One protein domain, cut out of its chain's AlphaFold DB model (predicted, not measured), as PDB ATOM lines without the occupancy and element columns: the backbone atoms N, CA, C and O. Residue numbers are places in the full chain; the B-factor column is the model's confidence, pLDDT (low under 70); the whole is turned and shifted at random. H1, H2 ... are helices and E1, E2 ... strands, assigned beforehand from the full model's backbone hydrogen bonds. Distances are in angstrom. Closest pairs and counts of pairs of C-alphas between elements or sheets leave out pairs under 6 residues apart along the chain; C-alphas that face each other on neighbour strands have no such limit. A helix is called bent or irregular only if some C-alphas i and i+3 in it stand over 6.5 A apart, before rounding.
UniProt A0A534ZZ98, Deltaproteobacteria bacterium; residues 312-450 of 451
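This is residues 312 to 450 of the 451 residues of a protein of Deltaproteobacteria bacterium (UniProt A0A534ZZ98). A strongly twisted sheet of seven strands, curled like part of a barrel, has the helices H1 and H4 over one face and the short helix H3 on the opposite face. H2 only grazes the sheet, and its centre is the farthest of the elements' centres from the mean of the C-alphas. The printed part has 139 residues, with named elements in the order E1 E2 E3 H1 E4 H2 E5 H3 E6 E7 H4: four helices and seven strands, a mixed class. The sheet, E2 E1 E5 E4 E3 E6 E7, is mixed. The whole is compact, with a radius of gyration of the C-alphas of 13.7 A and spans of 40 by 29 by 28 A.

E3, residues 335 to 341, and E4, residues 367 to 373, are parallel neighbours, with N 337 and O 368 within hydrogen-bond range at 2.8 A. E5, residues 395 to 398, is parallel to E4, with N 371 and O 395 at 2.8 A. E1, residues 317 to 320, is antiparallel to E5, with N 398 and O 319 at 2.8 A. E1 and the edge strand E2, residues 325 to 327, form a hairpin, with N 318 and O 326 at 2.9 A. E6, residues 415 to 419, is antiparallel to E3, with N 338 and O 417 at 2.8 A. E6 and the other edge strand, E7, residues 425 to 429, form a hairpin, with N 416 and O 429 at 2.8 A. H1, residues 346 to 365, lies over E4 and E3 at a height over the sheet of 8.7 A; its closest C-alphas to E4 are His 359 and Val 369, 5.8 A apart. H4, residues 438 to 449, is on the same face, over E3 and E6, at a height of 8.3 A; its closest C-alphas to E3 are Ala 447 and Ala 335, 5.5 A apart. H1 and H4 are close but not clearly touching: the C-alphas of Asp 365 and Leu 448 are 7.1 A apart. H3, residues 403 to 408, is on the opposite face, at a height of 7.9 A. H2, residues 380 to 390, only grazes the sheet with residues 380 to 387; its closest C-alphas to E5 are Ser 380 and Leu 398, 7.3 A apart. E3, H1, E4 and E4, H2, E5 are strand-helix-strand units, parallel neighbour strands with a helix between, both with right-handed crossovers. Each O i to N i+4 pair is within hydrogen-bond range in H3 and H4, against 12 of 16 in H1 and 5 of 7 in H2.

E1 begins at C-alpha 317 (1.912, 60.048, -30.438), and H4 ends at C-alpha 449 (4.908, 59.585, -3.764). H1 is 29.9 A long, with a kink of 39 degrees near residue 357, and irregular: C-alphas 361 and 364 are 7.5 A apart. E3 is 19.4 A long, E4 19.2 A, H4 16.4 A and H2 15.6 A.

The C-alphas farthest apart, those of Glu 378 and Ser 449, are 40.7 A apart. The printed part has no cut and no long link. The mean pLDDT of the printed part is 87.0; residues 377 to 381, 411 and 450 are under 70.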
ATOM      1  N   PRO A 312      13.207  63.776 -19.189       84.75
ATOM      2  CA  PRO A 312      11.797  63.755 -19.560       84.75
ATOM      3  C   PRO A 312      11.516  62.635 -20.569       84.75
ATOM      4  O   PRO A 312      12.254  62.451 -21.540       84.75
ATOM      5  N   ALA A 313      10.421  61.912 -20.357       83.88
ATOM      6  CA  ALA A 313       9.908  60.938 -21.297       83.88
ATOM      7  C   ALA A 313       9.496  61.643 -22.608       83.88
ATOM      8  O   ALA A 313       8.956  62.755 -22.572       83.88
ATOM      9  N   PRO A 314       9.769  61.037 -23.774       81.31
ATOM     10  CA  PRO A 314       9.545  61.677 -25.058       81.31
ATOM     11  C   PRO A 314       8.052  61.866 -25.321       81.31
ATOM     12  O   PRO A 314       7.245  60.965 -25.094       81.31
ATOM     13  N   ASP A 315       7.688  63.030 -25.851       79.00
ATOM     14  CA  ASP A 315       6.320  63.286 -26.286       79.00
ATOM     15  C   ASP A 315       6.102  62.674 -27.675       79.00
ATOM     16  O   ASP A 315       6.422  63.269 -28.706       79.00
ATOM     17  N   LEU A 316       5.635  61.426 -27.693       79.94
ATOM     18  CA  LEU A 316       5.332  60.682 -28.909       79.94
ATOM     19  C   LEU A 316       3.864  60.288 -28.942       79.94
ATOM     20  O   LEU A 316       3.311  59.786 -27.961       79.94
ATOM     21  N   LYS A 317       3.268  60.481 -30.117       87.06
ATOM     22  CA  LYS A 317       1.912  60.048 -30.438       87.06
ATOM     23  C   LYS A 317       1.942  58.653 -31.052       87.06
ATOM     24  O   LYS A 317       2.648  58.425 -32.041       87.06
ATOM     25  N   LEU A 318       1.163  57.758 -30.461       91.00
ATOM     26  CA  LEU A 318       0.900  56.395 -30.911       91.00
ATOM     27  C   LEU A 318      -0.611  56.187 -31.061       91.00
ATOM     28  O   LEU A 318      -1.400  57.115 -30.878       91.00
ATOM     29  N   VAL A 319      -1.007  54.965 -31.403       90.31
ATOM     30  CA  VAL A 319      -2.410  54.568 -31.548       90.31
ATOM     31  C   VAL A 319      -2.723  53.480 -30.523       90.31
ATOM     32  O   VAL A 319      -1.942  52.541 -30.360       90.31
ATOM     33  N   SER A 320      -3.834  53.606 -29.797       90.81
ATOM     34  CA  SER A 320      -4.320  52.568 -28.882       90.81
ATOM     35  C   SER A 320      -4.811  51.348 -29.663       90.81
ATOM     36  O   SER A 320      -4.989  51.399 -30.882       90.81
ATOM     37  N   LEU A 321      -5.093  50.238 -28.977       86.62
ATOM     38  CA  LEU A 321      -5.841  49.163 -29.624       86.62
ATOM     39  C   LEU A 321      -7.148  49.687 -30.213       86.62
ATOM     40  O   LEU A 321      -7.433  49.399 -31.363       86.62
ATOM     41  N   ASP A 322      -7.930  50.488 -29.505       84.81
ATOM     42  CA  ASP A 322      -9.251  50.928 -29.975       84.81
ATOM     43  C   ASP A 322      -9.206  51.923 -31.148       84.81
ATOM     44  O   ASP A 322     -10.236  52.220 -31.748       84.81
ATOM     45  N   GLY A 323      -8.003  52.328 -31.568       86.19
ATOM     46  CA  GLY A 323      -7.776  53.212 -32.711       86.19
ATOM     47  C   GLY A 323      -7.642  54.682 -32.324       86.19
ATOM     48  O   GLY A 323      -7.478  55.525 -33.204       86.19
ATOM     49  N   ASP A 324      -7.673  54.986 -31.028       91.06
ATOM     50  CA  ASP A 324      -7.541  56.345 -30.514       91.06
ATOM     51  C   ASP A 324      -6.085  56.813 -30.549       91.06
ATOM     52  O   ASP A 324      -5.156  56.046 -30.281       91.06
ATOM     53  N   GLU A 325      -5.872  58.098 -30.830       91.88
ATOM     54  CA  GLU A 325      -4.557  58.719 -30.678       91.88
ATOM     55  C   GLU A 325      -4.210  58.842 -29.186       91.88
ATOM     56  O   GLU A 325      -4.974  59.394 -28.393       91.88
ATOM     57  N   VAL A 326      -3.036  58.346 -28.805       93.75
ATOM     58  CA  VAL A 326      -2.551  58.315 -27.419       93.75
ATOM     59  C   VAL A 326      -1.139  58.877 -27.330       93.75
ATOM     60  O   VAL A 326      -0.361  58.804 -28.281       93.75
ATOM     61  N   SER A 327      -0.789  59.455 -26.182       91.94
ATOM     62  CA  SER A 327       0.549  60.013 -25.948       91.94
ATOM     63  C   SER A 327       0.952  59.931 -24.482       91.94
ATOM     64  O   SER A 327       0.101  59.975 -23.592       91.94
ATOM     65  N   LEU A 328       2.256  59.903 -24.207       87.62
ATOM     66  CA  LEU A 328       2.758  60.023 -22.835       87.62
ATOM     67  C   LEU A 328       2.401  61.382 -22.214       87.62
ATOM     68  O   LEU A 328       2.102  61.449 -21.024       87.62
ATOM     69  N   ALA A 329       2.340  62.454 -23.013       87.44
ATOM     70  CA  ALA A 329       1.912  63.766 -22.536       87.44
ATOM     71  C   ALA A 329       0.478  63.761 -21.980       87.44
ATOM     72  O   ALA A 329       0.222  64.414 -20.969       87.44
ATOM     73  N   SER A 330      -0.437  62.976 -22.569       88.06
ATOM     74  CA  SER A 330      -1.805  62.813 -22.041       88.06
ATOM     75  C   SER A 330      -1.887  62.066 -20.703       88.06
ATOM     76  O   SER A 330      -2.946  62.053 -20.078       88.06
ATOM     77  N   LEU A 331      -0.786  61.464 -20.241       89.56
ATOM     78  CA  LEU A 331      -0.699  60.769 -18.957       89.56
ATOM     79  C   LEU A 331       0.008  61.586 -17.865       89.56
ATOM     80  O   LEU A 331       0.166  61.077 -16.756       89.56
ATOM     81  N   ARG A 332       0.413  62.836 -18.138       87.38
ATOM     82  CA  ARG A 332       1.015  63.713 -17.119       87.38
ATOM     83  C   ARG A 332       0.111  63.859 -15.894       87.38
ATOM     84  O   ARG A 332      -1.112  63.883 -16.005       87.38
ATOM     85  N   GLY A 333       0.733  63.969 -14.723       90.00
ATOM     86  CA  GLY A 333       0.050  63.939 -13.428       90.00
ATOM     87  C   GLY A 333      -0.227  62.526 -12.905       90.00
ATOM     88  O   GLY A 333      -0.742  62.383 -11.797       90.00
ATOM     89  N   ARG A 334       0.121  61.474 -13.658       93.06
ATOM     90  CA  ARG A 334       0.049  60.074 -13.218       93.06
ATOM     91  C   ARG A 334       1.415  59.412 -13.315       93.06
ATOM     92  O   ARG A 334       2.201  59.758 -14.191       93.06
ATOM     93  N   ALA A 335       1.670  58.453 -12.432       95.75
ATOM     94  CA  ALA A 335       2.822  57.575 -12.580       95.75
ATOM     95  C   ALA A 335       2.547  56.619 -13.745       95.75
ATOM     96  O   ALA A 335       1.444  56.076 -13.851       95.75
ATOM     97  N   VAL A 336       3.522  56.403 -14.625       96.19
ATOM     98  CA  VAL A 336       3.365  55.526 -15.793       96.19
ATOM     99  C   VAL A 336       4.420  54.433 -15.768       96.19
ATOM    100  O   VAL A 336       5.612  54.721 -15.747       96.19
ATOM    101  N   LEU A 337       3.984  53.177 -15.825       96.62
ATOM    102  CA  LEU A 337       4.840  52.041 -16.146       96.62
ATOM    103  C   LEU A 337       4.667  51.738 -17.634       96.62
ATOM    104  O   LEU A 337       3.617  51.261 -18.065       96.62
ATOM    105  N   LEU A 338       5.694  52.047 -18.418       95.88
ATOM    106  CA  LEU A 338       5.730  51.820 -19.856       95.88
ATOM    107  C   LEU A 338       6.550  50.560 -20.144       95.88
ATOM    108  O   LEU A 338       7.755  50.548 -19.911       95.88
ATOM    109  N   ASN A 339       5.914  49.515 -20.664       96.50
ATOM    110  CA  ASN A 339       6.573  48.269 -21.045       96.50
ATOM    111  C   ASN A 339       6.572  48.108 -22.565       96.50
ATOM    112  O   ASN A 339       5.524  48.173 -23.196       96.50
ATOM    113  N   VAL A 340       7.734  47.897 -23.167       95.19
ATOM    114  CA  VAL A 340       7.883  47.646 -24.602       95.19
ATOM    115  C   VAL A 340       7.988  46.142 -24.831       95.19
ATOM    116  O   VAL A 340       8.843  45.482 -24.237       95.19
ATOM    117  N   TRP A 341       7.145  45.599 -25.713       94.12
ATOM    118  CA  TRP A 341       7.020  44.156 -25.932       94.12
ATOM    119  C   TRP A 341       6.601  43.787 -27.362       94.12
ATOM    120  O   TRP A 341       6.209  44.636 -28.162       94.12
ATOM    121  N   ALA A 342       6.653  42.490 -27.686       86.19
ATOM    122  CA  ALA A 342       6.167  41.944 -28.957       86.19
ATOM    123  C   ALA A 342       5.522  40.557 -28.789       86.19
ATOM    124  O   ALA A 342       5.902  39.800 -27.895       86.19
ATOM    125  N   THR A 343       4.597  40.175 -29.676       82.69
ATOM    126  CA  THR A 343       3.855  38.895 -29.585       82.69
ATOM    127  C   THR A 343       4.732  37.655 -29.761       82.69
ATOM    128  O   THR A 343       4.366  36.557 -29.356       82.69
ATOM    129  N   TRP A 344       5.918  37.813 -30.347       77.62
ATOM    130  CA  TRP A 344       6.907  36.749 -30.543       77.62
ATOM    131  C   TRP A 344       7.999  36.725 -29.460       77.62
ATOM    132  O   TRP A 344       8.895  35.866 -29.504       77.62
ATOM    133  N   CYS A 345       7.953  37.669 -28.515       79.25
ATOM    134  CA  CYS A 345       8.896  37.804 -27.413       79.25
ATOM    135  C   CYS A 345       8.430  36.972 -26.212       79.25
ATOM    136  O   CYS A 345       7.669  37.432 -25.369       79.25
ATOM    137  N   VAL A 346       8.921  35.735 -26.124       80.44
ATOM    138  CA  VAL A 346       8.627  34.806 -25.018       80.44
ATOM    139  C   VAL A 346       8.853  35.417 -23.622       80.44
ATOM    140  O   VAL A 346       7.924  35.336 -22.820       80.44
ATOM    141  N   PRO A 347       9.998  36.065 -23.308       75.25
ATOM    142  CA  PRO A 347      10.179  36.660 -21.982       75.25
ATOM    143  C   PRO A 347       9.190  37.795 -21.700       75.25
ATOM    144  O   PRO A 347       8.688  37.885 -20.587       75.25
ATOM    145  N   CYS A 348       8.831  38.592 -22.711       87.56
ATOM    146  CA  CYS A 348       7.821  39.636 -22.563       87.56
ATOM    147  C   CYS A 348       6.450  39.056 -22.188       87.56
ATOM    148  O   CYS A 348       5.728  39.616 -21.376       87.56
ATOM    149  N   ILE A 349       6.073  37.918 -22.780       86.06
ATOM    150  CA  ILE A 349       4.798  37.253 -22.474       86.06
ATOM    151  C   ILE A 349       4.815  36.690 -21.050       86.06
ATOM    152  O   ILE A 349       3.798  36.736 -20.360       86.06
ATOM    153  N   ALA A 350       5.963  36.174 -20.606       84.19
ATOM    154  CA  ALA A 350       6.116  35.595 -19.276       84.19
ATOM    155  C   ALA A 350       5.944  36.625 -18.145       84.19
ATOM    156  O   ALA A 350       5.459  36.257 -17.079       84.19
ATOM    157  N   GLU A 351       6.287  37.900 -18.367       90.00
ATOM    158  CA  GLU A 351       6.162  38.965 -17.356       90.00
ATOM    159  C   GLU A 351       4.807  39.696 -17.354       90.00
ATOM    160  O   GLU A 351       4.490  40.415 -16.407       90.00
ATOM    161  N   MET A 352       3.963  39.494 -18.373       91.00
ATOM    162  CA  MET A 352       2.638  40.132 -18.452       91.00
ATOM    163  C   MET A 352       1.744  39.914 -17.221       91.00
ATOM    164  O   MET A 352       1.056  40.867 -16.845       91.00
ATOM    165  N   PRO A 353       1.717  38.728 -16.574       89.62
ATOM    166  CA  PRO A 353       0.949  38.544 -15.346       89.62
ATOM    167  C   PRO A 353       1.396  39.478 -14.216       89.62
ATOM    168  O   PRO A 353       0.545  39.994 -13.496       89.62
ATOM    169  N   GLU A 354       2.698  39.748 -14.085       90.94
ATOM    170  CA  GLU A 354       3.209  40.677 -13.070       90.94
ATOM    171  C   GLU A 354       2.826  42.123 -13.403       90.94
ATOM    172  O   GLU A 354       2.374  42.860 -12.530       90.94
ATOM    173  N   LEU A 355       2.902  42.517 -14.678       93.19
ATOM    174  CA  LEU A 355       2.442  43.836 -15.132       93.19
ATOM    175  C   LEU A 355       0.945  44.050 -14.865       93.19
ATOM    176  O   LEU A 355       0.531  45.132 -14.445       93.19
ATOM    177  N   ALA A 356       0.128  43.015 -15.081       91.12
ATOM    178  CA  ALA A 356      -1.294  43.044 -14.756       91.12
ATOM    179  C   ALA A 356      -1.521  43.153 -13.242       91.12
ATOM    180  O   ALA A 356      -2.327  43.970 -12.801       91.12
ATOM    181  N   ALA A 357      -0.762  42.405 -12.441       90.38
ATOM    182  CA  ALA A 357      -0.849  42.472 -10.990       90.38
ATOM    183  C   ALA A 357      -0.453  43.864 -10.455       90.38
ATOM    184  O   ALA A 357      -1.139  44.400  -9.588       90.38
ATOM    185  N   LEU A 358       0.588  44.500 -11.005       91.62
ATOM    186  CA  LEU A 358       0.960  45.886 -10.684       91.62
ATOM    187  C   LEU A 358      -0.151  46.880 -11.041       91.62
ATOM    188  O   LEU A 358      -0.448  47.784 -10.255       91.62
ATOM    189  N   HIS A 359      -0.789  46.700 -12.201       91.94
ATOM    190  CA  HIS A 359      -1.926  47.521 -12.606       91.94
ATOM    191  C   HIS A 359      -3.094  47.401 -11.619       91.94
ATOM    192  O   HIS A 359      -3.673  48.412 -11.223       91.94
ATOM    193  N   GLU A 360      -3.415  46.184 -11.181       92.00
ATOM    194  CA  GLU A 360      -4.477  45.936 -10.205       92.00
ATOM    195  C   GLU A 360      -4.145  46.502  -8.818       92.00
ATOM    196  O   GLU A 360      -5.013  47.113  -8.188       92.00
ATOM    197  N   ARG A 361      -2.899  46.333  -8.349       91.25
ATOM    198  CA  ARG A 361      -2.448  46.804  -7.029       91.25
ATOM    199  C   ARG A 361      -2.439  48.329  -6.931       91.25
ATOM    200  O   ARG A 361      -2.990  48.866  -5.977       91.25
ATOM    201  N   HIS A 362      -1.854  49.011  -7.917       93.88
ATOM    202  CA  HIS A 362      -1.545  50.445  -7.830       93.88
ATOM    203  C   HIS A 362      -2.364  51.332  -8.771       93.88
ATOM    204  O   HIS A 362      -2.222  52.557  -8.755       93.88
ATOM    205  N   GLY A 363      -3.258  50.757  -9.580       89.56
ATOM    206  CA  GLY A 363      -4.098  51.523 -10.503       89.56
ATOM    207  C   GLY A 363      -4.962  52.574  -9.801       89.56
ATOM    208  O   GLY A 363      -5.146  53.678 -10.312       89.56
ATOM    209  N   LYS A 364      -5.441  52.264  -8.588       90.62
ATOM    210  CA  LYS A 364      -6.225  53.193  -7.754       90.62
ATOM    211  C   LYS A 364      -5.375  54.288  -7.105       90.62
ATOM    212  O   LYS A 364      -5.903  55.362  -6.835       90.62
ATOM    213  N   ASP A 365      -4.083  54.033  -6.922       91.88
ATOM    214  CA  ASP A 365      -3.122  54.978  -6.339       91.88
ATOM    215  C   ASP A 365      -2.573  55.963  -7.392       91.88
ATOM    216  O   ASP A 365      -1.865  56.921  -7.074       91.88
ATOM    217  N   GLY A 366      -2.931  55.753  -8.666       92.31
ATOM    218  CA  GLY A 366      -2.573  56.622  -9.784       92.31
ATOM    219  C   GLY A 366      -1.504  56.058 -10.719       92.31
ATOM    220  O   GLY A 366      -0.981  56.826 -11.531       92.31
ATOM    221  N   LEU A 367      -1.186  54.758 -10.642       96.00
ATOM    222  CA  LEU A 367      -0.318  54.088 -11.613       96.00
ATOM    223  C   LEU A 367      -1.090  53.738 -12.891       96.00
ATOM    224  O   LEU A 367      -2.135  53.088 -12.855       96.00
ATOM    225  N   VAL A 368      -0.535  54.087 -14.046       95.50
ATOM    226  CA  VAL A 368      -1.010  53.623 -15.353       95.50
ATOM    227  C   VAL A 368       0.016  52.671 -15.941       95.50
ATOM    228  O   VAL A 368       1.161  53.051 -16.155       95.50
ATOM    229  N   VAL A 369      -0.405  51.446 -16.247       96.19
ATOM    230  CA  VAL A 369       0.428  50.475 -16.959       96.19
ATOM    231  C   VAL A 369       0.085  50.537 -18.445       96.19
ATOM    232  O   VAL A 369      -1.087  50.450 -18.820       96.19
ATOM    233  N   VAL A 370       1.106  50.711 -19.283       95.56
ATOM    234  CA  VAL A 370       0.985  50.811 -20.740       95.56
ATOM    235  C   VAL A 370       1.963  49.846 -21.400       95.56
ATOM    236  O   VAL A 370       3.176  50.006 -21.285       95.56
ATOM    237  N   GLY A 371       1.440  48.877 -22.145       95.31
ATOM    238  CA  GLY A 371       2.225  48.006 -23.014       95.31
ATOM    239  C   GLY A 371       2.347  48.588 -24.422       95.31
ATOM    240  O   GLY A 371       1.361  48.645 -25.147       95.31
ATOM    241  N   VAL A 372       3.542  48.973 -24.854       95.88
ATOM    242  CA  VAL A 372       3.846  49.369 -26.233       95.88
ATOM    243  C   VAL A 372       4.225  48.130 -27.032       95.88
ATOM    244  O   VAL A 372       5.308  47.570 -26.865       95.88
ATOM    245  N   ASN A 373       3.322  47.697 -27.905       94.62
ATOM    246  CA  ASN A 373       3.551  46.580 -28.803       94.62
ATOM    247  C   ASN A 373       4.265  47.048 -30.079       94.62
ATOM    248  O   ASN A 373       3.810  47.982 -30.740       94.62
ATOM    249  N   VAL A 374       5.349  46.364 -30.441       89.75
ATOM    250  CA  VAL A 374       6.201  46.723 -31.588       89.75
ATOM    251  C   VAL A 374       6.089  45.757 -32.772       89.75
ATOM    252  O   VAL A 374       6.963  45.703 -33.640       89.75
ATOM    253  N   ASP A 375       5.028  44.948 -32.820       81.38
ATOM    254  CA  ASP A 375       4.752  44.113 -33.982       81.38
ATOM    255  C   ASP A 375       4.486  44.983 -35.222       81.38
ATOM    256  O   ASP A 375       3.957  46.091 -35.140       81.38
ATOM    257  N   SER A 376       4.824  44.460 -36.403       75.44
ATOM    258  CA  SER A 376       4.632  45.180 -37.666       75.44
ATOM    259  C   SER A 376       3.161  45.547 -37.916       75.44
ATOM    260  O   SER A 376       2.250  44.856 -37.450       75.44
ATOM    261  N   ALA A 377       2.925  46.575 -38.738       68.88
ATOM    262  CA  ALA A 377       1.575  47.030 -39.089       68.88
ATOM    263  C   ALA A 377       0.711  45.917 -39.719       68.88
ATOM    264  O   ALA A 377      -0.492  45.841 -39.483       68.88
ATOM    265  N   GLU A 378       1.332  45.006 -40.476       61.16
ATOM    266  CA  GLU A 378       0.674  43.852 -41.108       61.16
ATOM    267  C   GLU A 378       0.130  42.849 -40.074       61.16
ATOM    268  O   GLU A 378      -0.848  42.140 -40.318       61.16
ATOM    269  N   THR A 379       0.749  42.805 -38.894       65.50
ATOM    270  CA  THR A 379       0.423  41.885 -37.798       65.50
ATOM    271  C   THR A 379      -0.393  42.529 -36.679       65.50
ATOM    272  O   THR A 379      -0.906  41.803 -35.828       65.50
ATOM    273  N   SER A 380      -0.602  43.851 -36.689       65.50
ATOM    274  CA  SER A 380      -1.333  44.572 -35.633       65.50
ATOM    275  C   SER A 380      -2.759  44.049 -35.402       65.50
ATOM    276  O   SER A 380      -3.228  44.005 -34.266       65.50
ATOM    277  N   ASN A 381      -3.431  43.534 -36.439       68.06
ATOM    278  CA  ASN A 381      -4.745  42.893 -36.288       68.06
ATOM    279  C   ASN A 381      -4.698  41.610 -35.437       68.06
ATOM    280  O   ASN A 381      -5.670  41.287 -34.755       68.06
ATOM    281  N   ARG A 382      -3.572  40.887 -35.437       78.94
ATOM    282  CA  ARG A 382      -3.377  39.670 -34.629       78.94
ATOM    283  C   ARG A 382      -3.085  39.991 -33.167       78.94
ATOM    284  O   ARG A 382      -3.459  39.210 -32.299       78.94
ATOM    285  N   VAL A 383      -2.489  41.151 -32.891       84.31
ATOM    286  CA  VAL A 383      -2.204  41.611 -31.522       84.31
ATOM    287  C   VAL A 383      -3.494  41.739 -30.713       84.31
ATOM    288  O   VAL A 383      -3.547  41.310 -29.565       84.31
ATOM    289  N   ARG A 384      -4.578  42.214 -31.333       83.25
ATOM    290  CA  ARG A 384      -5.890  42.324 -30.679       83.25
ATOM    291  C   ARG A 384      -6.439  40.959 -30.229       83.25
ATOM    292  O   ARG A 384      -6.908  40.828 -29.102       83.25
ATOM    293  N   ALA A 385      -6.330  39.937 -31.082       83.81
ATOM    294  CA  ALA A 385      -6.729  38.568 -30.746       83.81
ATOM    295  C   ALA A 385      -5.832  37.962 -29.653       83.81
ATOM    296  O   ALA A 385      -6.341  37.361 -28.712       83.81
ATOM    297  N   PHE A 386      -4.518  38.189 -29.737       87.44
ATOM    298  CA  PHE A 386      -3.543  37.738 -28.742       87.44
ATOM    299  C   PHE A 386      -3.858  38.283 -27.338       87.44
ATOM    300  O   PHE A 386      -3.844  37.549 -26.352       87.44
ATOM    301  N   ILE A 387      -4.196  39.571 -27.258       86.06
ATOM    302  CA  ILE A 387      -4.543  40.266 -26.012       86.06
ATOM    303  C   ILE A 387      -5.838  39.721 -25.415       86.06
ATOM    304  O   ILE A 387      -5.891  39.461 -24.213       86.06
ATOM    305  N   ALA A 388      -6.854  39.491 -26.252       84.38
ATOM    306  CA  ALA A 388      -8.116  38.898 -25.819       84.38
ATOM    307  C   ALA A 388      -7.926  37.466 -25.289       84.38
ATOM    308  O   ALA A 388      -8.462  37.118 -24.237       84.38
ATOM    309  N   GLU A 389      -7.126  36.647 -25.977       82.25
ATOM    310  CA  GLU A 389      -6.835  35.265 -25.581       82.25
ATOM    311  C   GLU A 389      -6.080  35.194 -24.246       82.25
ATOM    312  O   GLU A 389      -6.370  34.345 -23.402       82.25
ATOM    313  N   ARG A 390      -5.118  36.100 -24.036       80.69
ATOM    314  CA  ARG A 390      -4.273  36.148 -22.832       80.69
ATOM    315  C   ARG A 390      -4.859  36.992 -21.699       80.69
ATOM    316  O   ARG A 390      -4.250  37.050 -20.636       80.69
ATOM    317  N   LYS A 391      -6.033  37.601 -21.906       83.31
ATOM    318  CA  LYS A 391      -6.733  38.462 -20.936       83.31
ATOM    319  C   LYS A 391      -5.824  39.543 -20.349       83.31
ATOM    320  O   LYS A 391      -5.783  39.736 -19.140       83.31
ATOM    321  N   ILE A 392      -5.071  40.230 -21.202       81.75
ATOM    322  CA  ILE A 392      -4.213  41.335 -20.767       81.75
ATOM    323  C   ILE A 392      -5.112  42.507 -20.343       81.75
ATOM    324  O   ILE A 392      -5.938  42.965 -21.129       81.75
ATOM    325  N   LEU A 393      -4.971  42.953 -19.090       82.94
ATOM    326  CA  LEU A 393      -5.896  43.900 -18.438       82.94
ATOM    327  C   LEU A 393      -5.394  45.349 -18.384       82.94
ATOM    328  O   LEU A 393      -6.067  46.204 -17.817       82.94
ATOM    329  N   PHE A 394      -4.225  45.638 -18.950       90.75
ATOM    330  CA  PHE A 394      -3.663  46.987 -19.005       90.75
ATOM    331  C   PHE A 394      -3.717  47.560 -20.426       90.75
ATOM    332  O   PHE A 394      -3.909  46.836 -21.405       90.75
ATOM    333  N   ALA A 395      -3.551  48.880 -20.543       92.56
ATOM    334  CA  ALA A 395      -3.631  49.570 -21.825       92.56
ATOM    335  C   ALA A 395      -2.522  49.098 -22.775       92.56
ATOM    336  O   ALA A 395      -1.362  49.004 -22.378       92.56
ATOM    337  N   VAL A 396      -2.859  48.857 -24.044       93.81
ATOM    338  CA  VAL A 396      -1.875  48.508 -25.076       93.81
ATOM    339  C   VAL A 396      -1.903  49.524 -26.207       93.81
ATOM    340  O   VAL A 396      -2.963  49.857 -26.743       93.81
ATOM    341  N   TRP A 397      -0.719  50.013 -26.561       94.38
ATOM    342  CA  TRP A 397      -0.483  50.943 -27.661       94.38
ATOM    343  C   TRP A 397       0.319  50.246 -28.753       94.38
ATOM    344  O   TRP A 397       1.179  49.415 -28.470       94.38
ATOM    345  N   LEU A 398       0.033  50.578 -30.006       93.25
ATOM    346  CA  LEU A 398       0.676  50.005 -31.179       93.25
ATOM    347  C   LEU A 398       1.763  50.955 -31.688       93.25
ATOM    348  O   LEU A 398       1.497  52.128 -31.954       93.25
ATOM    349  N   ASP A 399       2.973  50.431 -31.862       91.38
ATOM    350  CA  ASP A 399       4.124  51.146 -32.413       91.38
ATOM    351  C   ASP A 399       4.829  50.333 -33.519       91.38
ATOM    352  O   ASP A 399       5.996  49.952 -33.385       91.38
ATOM    353  N   PRO A 400       4.146  50.071 -34.650       83.06
ATOM    354  CA  PRO A 400       4.714  49.298 -35.757       83.06
ATOM    355  C   PRO A 400       5.902  49.991 -36.443       83.06
ATOM    356  O   PRO A 400       6.626  49.372 -37.222       83.06
ATOM    357  N   GLU A 401       6.093  51.287 -36.187       80.94
ATOM    358  CA  GLU A 401       7.173  52.103 -36.741       80.94
ATOM    359  C   GLU A 401       8.398  52.190 -35.814       80.94
ATOM    360  O   GLU A 401       9.401  52.818 -36.174       80.94
ATOM    361  N   MET A 402       8.355  51.534 -34.650       81.25
ATOM    362  CA  MET A 402       9.429  51.530 -33.655       81.25
ATOM    363  C   MET A 402       9.773  52.935 -33.124       81.25
ATOM    364  O   MET A 402      10.936  53.205 -32.815       81.25
ATOM    365  N   ARG A 403       8.814  53.862 -33.037       84.81
ATOM    366  CA  ARG A 403       9.041  55.248 -32.592       84.81
ATOM    367  C   ARG A 403       9.531  55.323 -31.145       84.81
ATOM    368  O   ARG A 403      10.526  56.005 -30.884       84.81
ATOM    369  N   ILE A 404       8.875  54.619 -30.221       88.56
ATOM    370  CA  ILE A 404       9.248  54.552 -28.802       88.56
ATOM    371  C   ILE A 404      10.620  53.883 -28.643       88.56
ATOM    372  O   ILE A 404      11.511  54.545 -28.102       88.56
ATOM    373  N   PRO A 405      10.874  52.666 -29.179       83.44
ATOM    374  CA  PRO A 405      12.199  52.056 -29.128       83.44
ATOM    375  C   PRO A 405      13.311  52.941 -29.693       83.44
ATOM    376  O   PRO A 405      14.380  53.043 -29.095       83.44
ATOM    377  N   ARG A 406      13.080  53.618 -30.828       78.25
ATOM    378  CA  ARG A 406      14.092  54.491 -31.452       78.25
ATOM    379  C   ARG A 406      14.422  55.690 -30.578       78.25
ATOM    380  O   ARG A 406      15.590  56.056 -30.467       78.25
ATOM    381  N   THR A 407      13.405  56.291 -29.972       80.62
ATOM    382  CA  THR A 407      13.549  57.539 -29.216       80.62
ATOM    383  C   THR A 407      14.113  57.295 -27.823       80.62
ATOM    384  O   THR A 407      15.009  58.016 -27.397       80.62
ATOM    385  N   LEU A 408      13.656  56.239 -27.147       82.56
ATOM    386  CA  LEU A 408      14.181  55.817 -25.845       82.56
ATOM    387  C   LEU A 408      15.465  54.982 -25.949       82.56
ATOM    388  O   LEU A 408      16.054  54.631 -24.926       82.56
ATOM    389  N   ARG A 409      15.919  54.684 -27.174       77.69
ATOM    390  CA  ARG A 409      17.077  53.828 -27.469       77.69
ATOM    391  C   ARG A 409      16.963  52.453 -26.811       77.69
ATOM    392  O   ARG A 409      17.916  52.013 -26.183       77.69
ATOM    393  N   VAL A 410      15.799  51.822 -26.918       80.00
ATOM    394  CA  VAL A 410      15.589  50.439 -26.471       80.00
ATOM    395  C   VAL A 410      16.348  49.515 -27.416       80.00
ATOM    396  O   VAL A 410      16.110  49.536 -28.628       80.00
ATOM    397  N   GLU A 411      17.276  48.738 -26.873       69.88
ATOM    398  CA  GLU A 411      18.107  47.806 -27.632       69.88
ATOM    399  C   GLU A 411      17.598  46.366 -27.495       69.88
ATOM    400  O   GLU A 411      17.721  45.603 -28.460       69.88
ATOM    401  N   GLU A 412      16.935  46.038 -26.380       70.75
ATOM    402  CA  GLU A 412      16.404  44.704 -26.075       70.75
ATOM    403  C   GLU A 412      14.941  44.720 -25.600       70.75
ATOM    404  O   GLU A 412      14.424  45.733 -25.136       70.75
ATOM    405  N   LEU A 413      14.251  43.583 -25.749       74.75
ATOM    406  CA  LEU A 413      12.901  43.368 -25.220       74.75
ATOM    407  C   LEU A 413      12.910  42.215 -24.201       74.75
ATOM    408  O   LEU A 413      13.567  41.200 -24.457       74.75
ATOM    409  N   PRO A 414      12.109  42.290 -23.127       88.88
ATOM    410  CA  PRO A 414      11.261  43.426 -22.764       88.88
ATOM    411  C   PRO A 414      12.070  44.622 -22.252       88.88
ATOM    412  O   PRO A 414      13.179  44.468 -21.741       88.88
ATOM    413  N   ALA A 415      11.485  45.812 -22.376       91.44
ATOM    414  CA  ALA A 415      12.031  47.026 -21.781       91.44
ATOM    415  C   ALA A 415      10.966  47.737 -20.950       91.44
ATOM    416  O   ALA A 415       9.925  48.126 -21.478       91.44
ATOM    417  N   THR A 416      11.237  47.934 -19.667       94.56
ATOM    418  CA  THR A 416      10.330  48.567 -18.709       94.56
ATOM    419  C   THR A 416      10.887  49.907 -18.254       94.56
ATOM    420  O   THR A 416      12.033  50.014 -17.819       94.56
ATOM    421  N   PHE A 417      10.051  50.936 -18.317       95.12
ATOM    422  CA  PHE A 417      10.339  52.273 -17.822       95.12
ATOM    423  C   PHE A 417       9.299  52.656 -16.776       95.12
ATOM    424  O   PHE A 417       8.107  52.445 -16.992       95.12
ATOM    425  N   VAL A 418       9.737  53.267 -15.678       95.69
ATOM    426  CA  VAL A 418       8.832  53.950 -14.742       95.69
ATOM    427  C   VAL A 418       9.022  55.445 -14.923       95.69
ATOM    428  O   VAL A 418      10.152  55.933 -14.937       95.69
ATOM    429  N   ILE A 419       7.915  56.152 -15.094       95.00
ATOM    430  CA  ILE A 419       7.852  57.585 -15.350       95.00
ATOM    431  C   ILE A 419       7.047  58.229 -14.216       95.00
ATOM    432  O   ILE A 419       5.952  57.761 -13.896       95.00
ATOM    433  N   ASP A 420       7.597  59.273 -13.599       94.31
ATOM    434  CA  ASP A 420       6.938  60.040 -12.537       94.31
ATOM    435  C   ASP A 420       5.812  60.947 -13.070       94.31
ATOM    436  O   ASP A 420       5.574  61.057 -14.279       94.31
ATOM    437  N   ARG A 421       5.100  61.615 -12.156       93.38
ATOM    438  CA  ARG A 421       3.960  62.480 -12.496       93.38
ATOM    439  C   ARG A 421       4.345  63.712 -13.315       93.38
ATOM    440  O   ARG A 421       3.509  64.209 -14.076       93.38
ATOM    441  N   GLU A 422       5.591  64.174 -13.239       90.44
ATOM    442  CA  GLU A 422       6.102  65.268 -14.075       90.44
ATOM    443  C   GLU A 422       6.535  64.793 -15.466       90.44
ATOM    444  O   GLU A 422       6.865  65.610 -16.334       90.44
ATOM    445  N   GLY A 423       6.493  63.484 -15.707       90.00
ATOM    446  CA  GLY A 423       6.853  62.880 -16.973       90.00
ATOM    447  C   GLY A 423       8.353  62.645 -17.114       90.00
ATOM    448  O   GLY A 423       8.839  62.685 -18.240       90.00
ATOM    449  N   ARG A 424       9.106  62.434 -16.029       91.94
ATOM    450  CA  ARG A 424      10.525  62.042 -16.067       91.94
ATOM    451  C   ARG A 424      10.708  60.558 -15.793       91.94
ATOM    452  O   ARG A 424       9.994  59.961 -14.999       91.94
ATOM    453  N   ILE A 425      11.692  59.958 -16.452       92.62
ATOM    454  CA  ILE A 425      12.026  58.541 -16.301       92.62
ATOM    455  C   ILE A 425      12.753  58.350 -14.967       92.62
ATOM    456  O   ILE A 425      13.868  58.838 -14.800       92.62
ATOM    457  N   VAL A 426      12.164  57.616 -14.029       93.56
ATOM    458  CA  VAL A 426      12.766  57.307 -12.720       93.56
ATOM    459  C   VAL A 426      13.352  55.898 -12.645       93.56
ATOM    460  O   VAL A 426      14.177  55.634 -11.776       93.56
ATOM    461  N   LEU A 427      12.989  55.017 -13.582       92.31
ATOM    462  CA  LEU A 427      13.587  53.690 -13.751       92.31
ATOM    463  C   LEU A 427      13.629  53.297 -15.226       92.31
ATOM    464  O   LEU A 427      12.710  53.612 -15.984       92.31
ATOM    465  N   ARG A 428      14.676  52.560 -15.606       91.00
ATOM    466  CA  ARG A 428      14.814  51.867 -16.891       91.00
ATOM    467  C   ARG A 428      15.378  50.469 -16.648       91.00
ATOM    468  O   ARG A 428      16.448  50.350 -16.059       91.00
ATOM    469  N   LEU A 429      14.689  49.447 -17.144       85.19
ATOM    470  CA  LEU A 429      15.105  48.047 -17.132       85.19
ATOM    471  C   LEU A 429      14.992  47.478 -18.550       85.19
ATOM    472  O   LEU A 429      13.927  47.548 -19.146       85.19
ATOM    473  N   GLU A 430      16.062  46.892 -19.080       81.31
ATOM    474  CA  GLU A 430      16.065  46.146 -20.355       81.31
ATOM    475  C   GLU A 430      16.404  44.686 -20.083       81.31
ATOM    476  O   GLU A 430      17.431  44.153 -20.482       81.31
ATOM    477  N   ARG A 431      15.554  44.078 -19.265       83.69
ATOM    478  CA  ARG A 431      15.608  42.681 -18.854       83.69
ATOM    479  C   ARG A 431      14.199  42.257 -18.438       83.69
ATOM    480  O   ARG A 431      13.413  43.131 -18.063       83.69
ATOM    481  N   PRO A 432      13.890  40.951 -18.423       77.50
ATOM    482  CA  PRO A 432      12.651  40.466 -17.830       77.50
ATOM    483  C   PRO A 432      12.518  40.914 -16.368       77.50
ATOM    484  O   PRO A 432      13.509  40.922 -15.623       77.50
ATOM    485  N   ILE A 433      11.303  41.274 -15.960       88.81
ATOM    486  CA  ILE A 433      10.992  41.555 -14.552       88.81
ATOM    487  C   ILE A 433      10.605  40.268 -13.818       88.81
ATOM    488  O   ILE A 433       9.899  39.408 -14.347       88.81
ATOM    489  N   ALA A 434      11.092  40.124 -12.587       80.62
ATOM    490  CA  ALA A 434      10.678  39.048 -11.693       80.62
ATOM    491  C   ALA A 434       9.416  39.452 -10.913       80.62
ATOM    492  O   ALA A 434       9.120  40.636 -10.756       80.62
ATOM    493  N   ALA A 435       8.692  38.468 -10.377       80.81
ATOM    494  CA  ALA A 435       7.608  38.747  -9.440       80.81
ATOM    495  C   ALA A 435       8.164  39.471  -8.199       80.81
ATOM    496  O   ALA A 435       9.144  39.009  -7.608       80.81
ATOM    497  N   ASN A 436       7.528  40.578  -7.804       81.06
ATOM    498  CA  ASN A 436       7.993  41.471  -6.733       81.06
ATOM    499  C   ASN A 436       9.434  41.994  -6.932       81.06
ATOM    500  O   ASN A 436      10.210  42.042  -5.974       81.06
ATOM    501  N   ASP A 437       9.820  42.339  -8.166       87.19
ATOM    502  CA  ASP A 437      11.132  42.935  -8.450       87.19
ATOM    503  C   ASP A 437      11.354  44.190  -7.574       87.19
ATOM    504  O   ASP A 437      10.598  45.160  -7.687       87.19
ATOM    505  N   PRO A 438      12.357  44.185  -6.674       86.56
ATOM    506  CA  PRO A 438      12.502  45.222  -5.658       86.56
ATOM    507  C   PRO A 438      12.844  46.589  -6.254       86.56
ATOM    508  O   PRO A 438      12.396  47.607  -5.724       86.56
ATOM    509  N   ASP A 439      13.591  46.623  -7.363       86.75
ATOM    510  CA  ASP A 439      13.956  47.871  -8.036       86.75
ATOM    511  C   ASP A 439      12.707  48.511  -8.658       86.75
ATOM    512  O   ASP A 439      12.505  49.727  -8.583       86.75
ATOM    513  N   LEU A 440      11.840  47.677  -9.243       92.75
ATOM    514  CA  LEU A 440      10.582  48.110  -9.837       92.75
ATOM    515  C   LEU A 440       9.597  48.615  -8.781       92.75
ATOM    516  O   LEU A 440       9.064  49.712  -8.929       92.75
ATOM    517  N   GLU A 441       9.387  47.851  -7.709       91.00
ATOM    518  CA  GLU A 441       8.490  48.223  -6.606       91.00
ATOM    519  C   GLU A 441       8.936  49.533  -5.940       91.00
ATOM    520  O   GLU A 441       8.127  50.436  -5.700       91.00
ATOM    521  N   GLN A 442      10.244  49.702  -5.716       91.81
ATOM    522  CA  GLN A 442      10.788  50.946  -5.177       91.81
ATOM    523  C   GLN A 442      10.547  52.131  -6.121       91.81
ATOM    524  O   GLN A 442      10.147  53.209  -5.670       91.81
ATOM    525  N   ALA A 443      10.774  51.954  -7.424       92.88
ATOM    526  CA  ALA A 443      10.566  53.012  -8.404       92.88
ATOM    527  C   ALA A 443       9.088  53.387  -8.566       92.88
ATOM    528  O   ALA A 443       8.774  54.574  -8.660       92.88
ATOM    529  N   VAL A 444       8.183  52.404  -8.570       94.06
ATOM    530  CA  VAL A 444       6.730  52.626  -8.625       94.06
ATOM    531  C   VAL A 444       6.267  53.386  -7.386       94.06
ATOM    532  O   VAL A 444       5.592  54.404  -7.521       94.06
ATOM    533  N   SER A 445       6.687  52.961  -6.193       92.00
ATOM    534  CA  SER A 445       6.373  53.656  -4.940       92.00
ATOM    535  C   SER A 445       6.843  55.114  -4.964       92.00
ATOM    536  O   SER A 445       6.073  56.021  -4.654       92.00
ATOM    537  N   ARG A 446       8.069  55.361  -5.442       91.94
ATOM    538  CA  ARG A 446       8.618  56.715  -5.588       91.94
ATOM    539  C   ARG A 446       7.832  57.569  -6.586       91.94
ATOM    540  O   ARG A 446       7.467  58.699  -6.276       91.94
ATOM    541  N   ALA A 447       7.526  57.023  -7.762       92.69
ATOM    542  CA  ALA A 447       6.729  57.713  -8.776       92.69
ATOM    543  C   ALA A 447       5.312  58.048  -8.277       92.69
ATOM    544  O   ALA A 447       4.708  59.021  -8.728       92.69
ATOM    545  N   LEU A 448       4.784  57.247  -7.345       91.50
ATOM    546  CA  LEU A 448       3.497  57.469  -6.693       91.50
ATOM    547  C   LEU A 448       3.570  58.419  -5.490       91.50
ATOM    548  O   LEU A 448       2.528  58.974  -5.133       91.50
ATOM    549  N   SER A 449       4.738  58.651  -4.886       85.31
ATOM    550  CA  SER A 449       4.908  59.585  -3.764       85.31
ATOM    551  C   SER A 449       5.282  61.002  -4.192       85.31
ATOM    552  O   SER A 449       4.874  61.956  -3.529       85.31
ATOM    553  N   ASP A 450       6.033  61.147  -5.285       68.94
ATOM    554  CA  ASP A 450       6.479  62.452  -5.773       68.94
ATOM    555  C   ASP A 450       5.241  63.271  -6.222       68.94
ATOM    556  O   ASP A 450       4.422  62.812  -7.034       68.94
TER     557      ASP A 450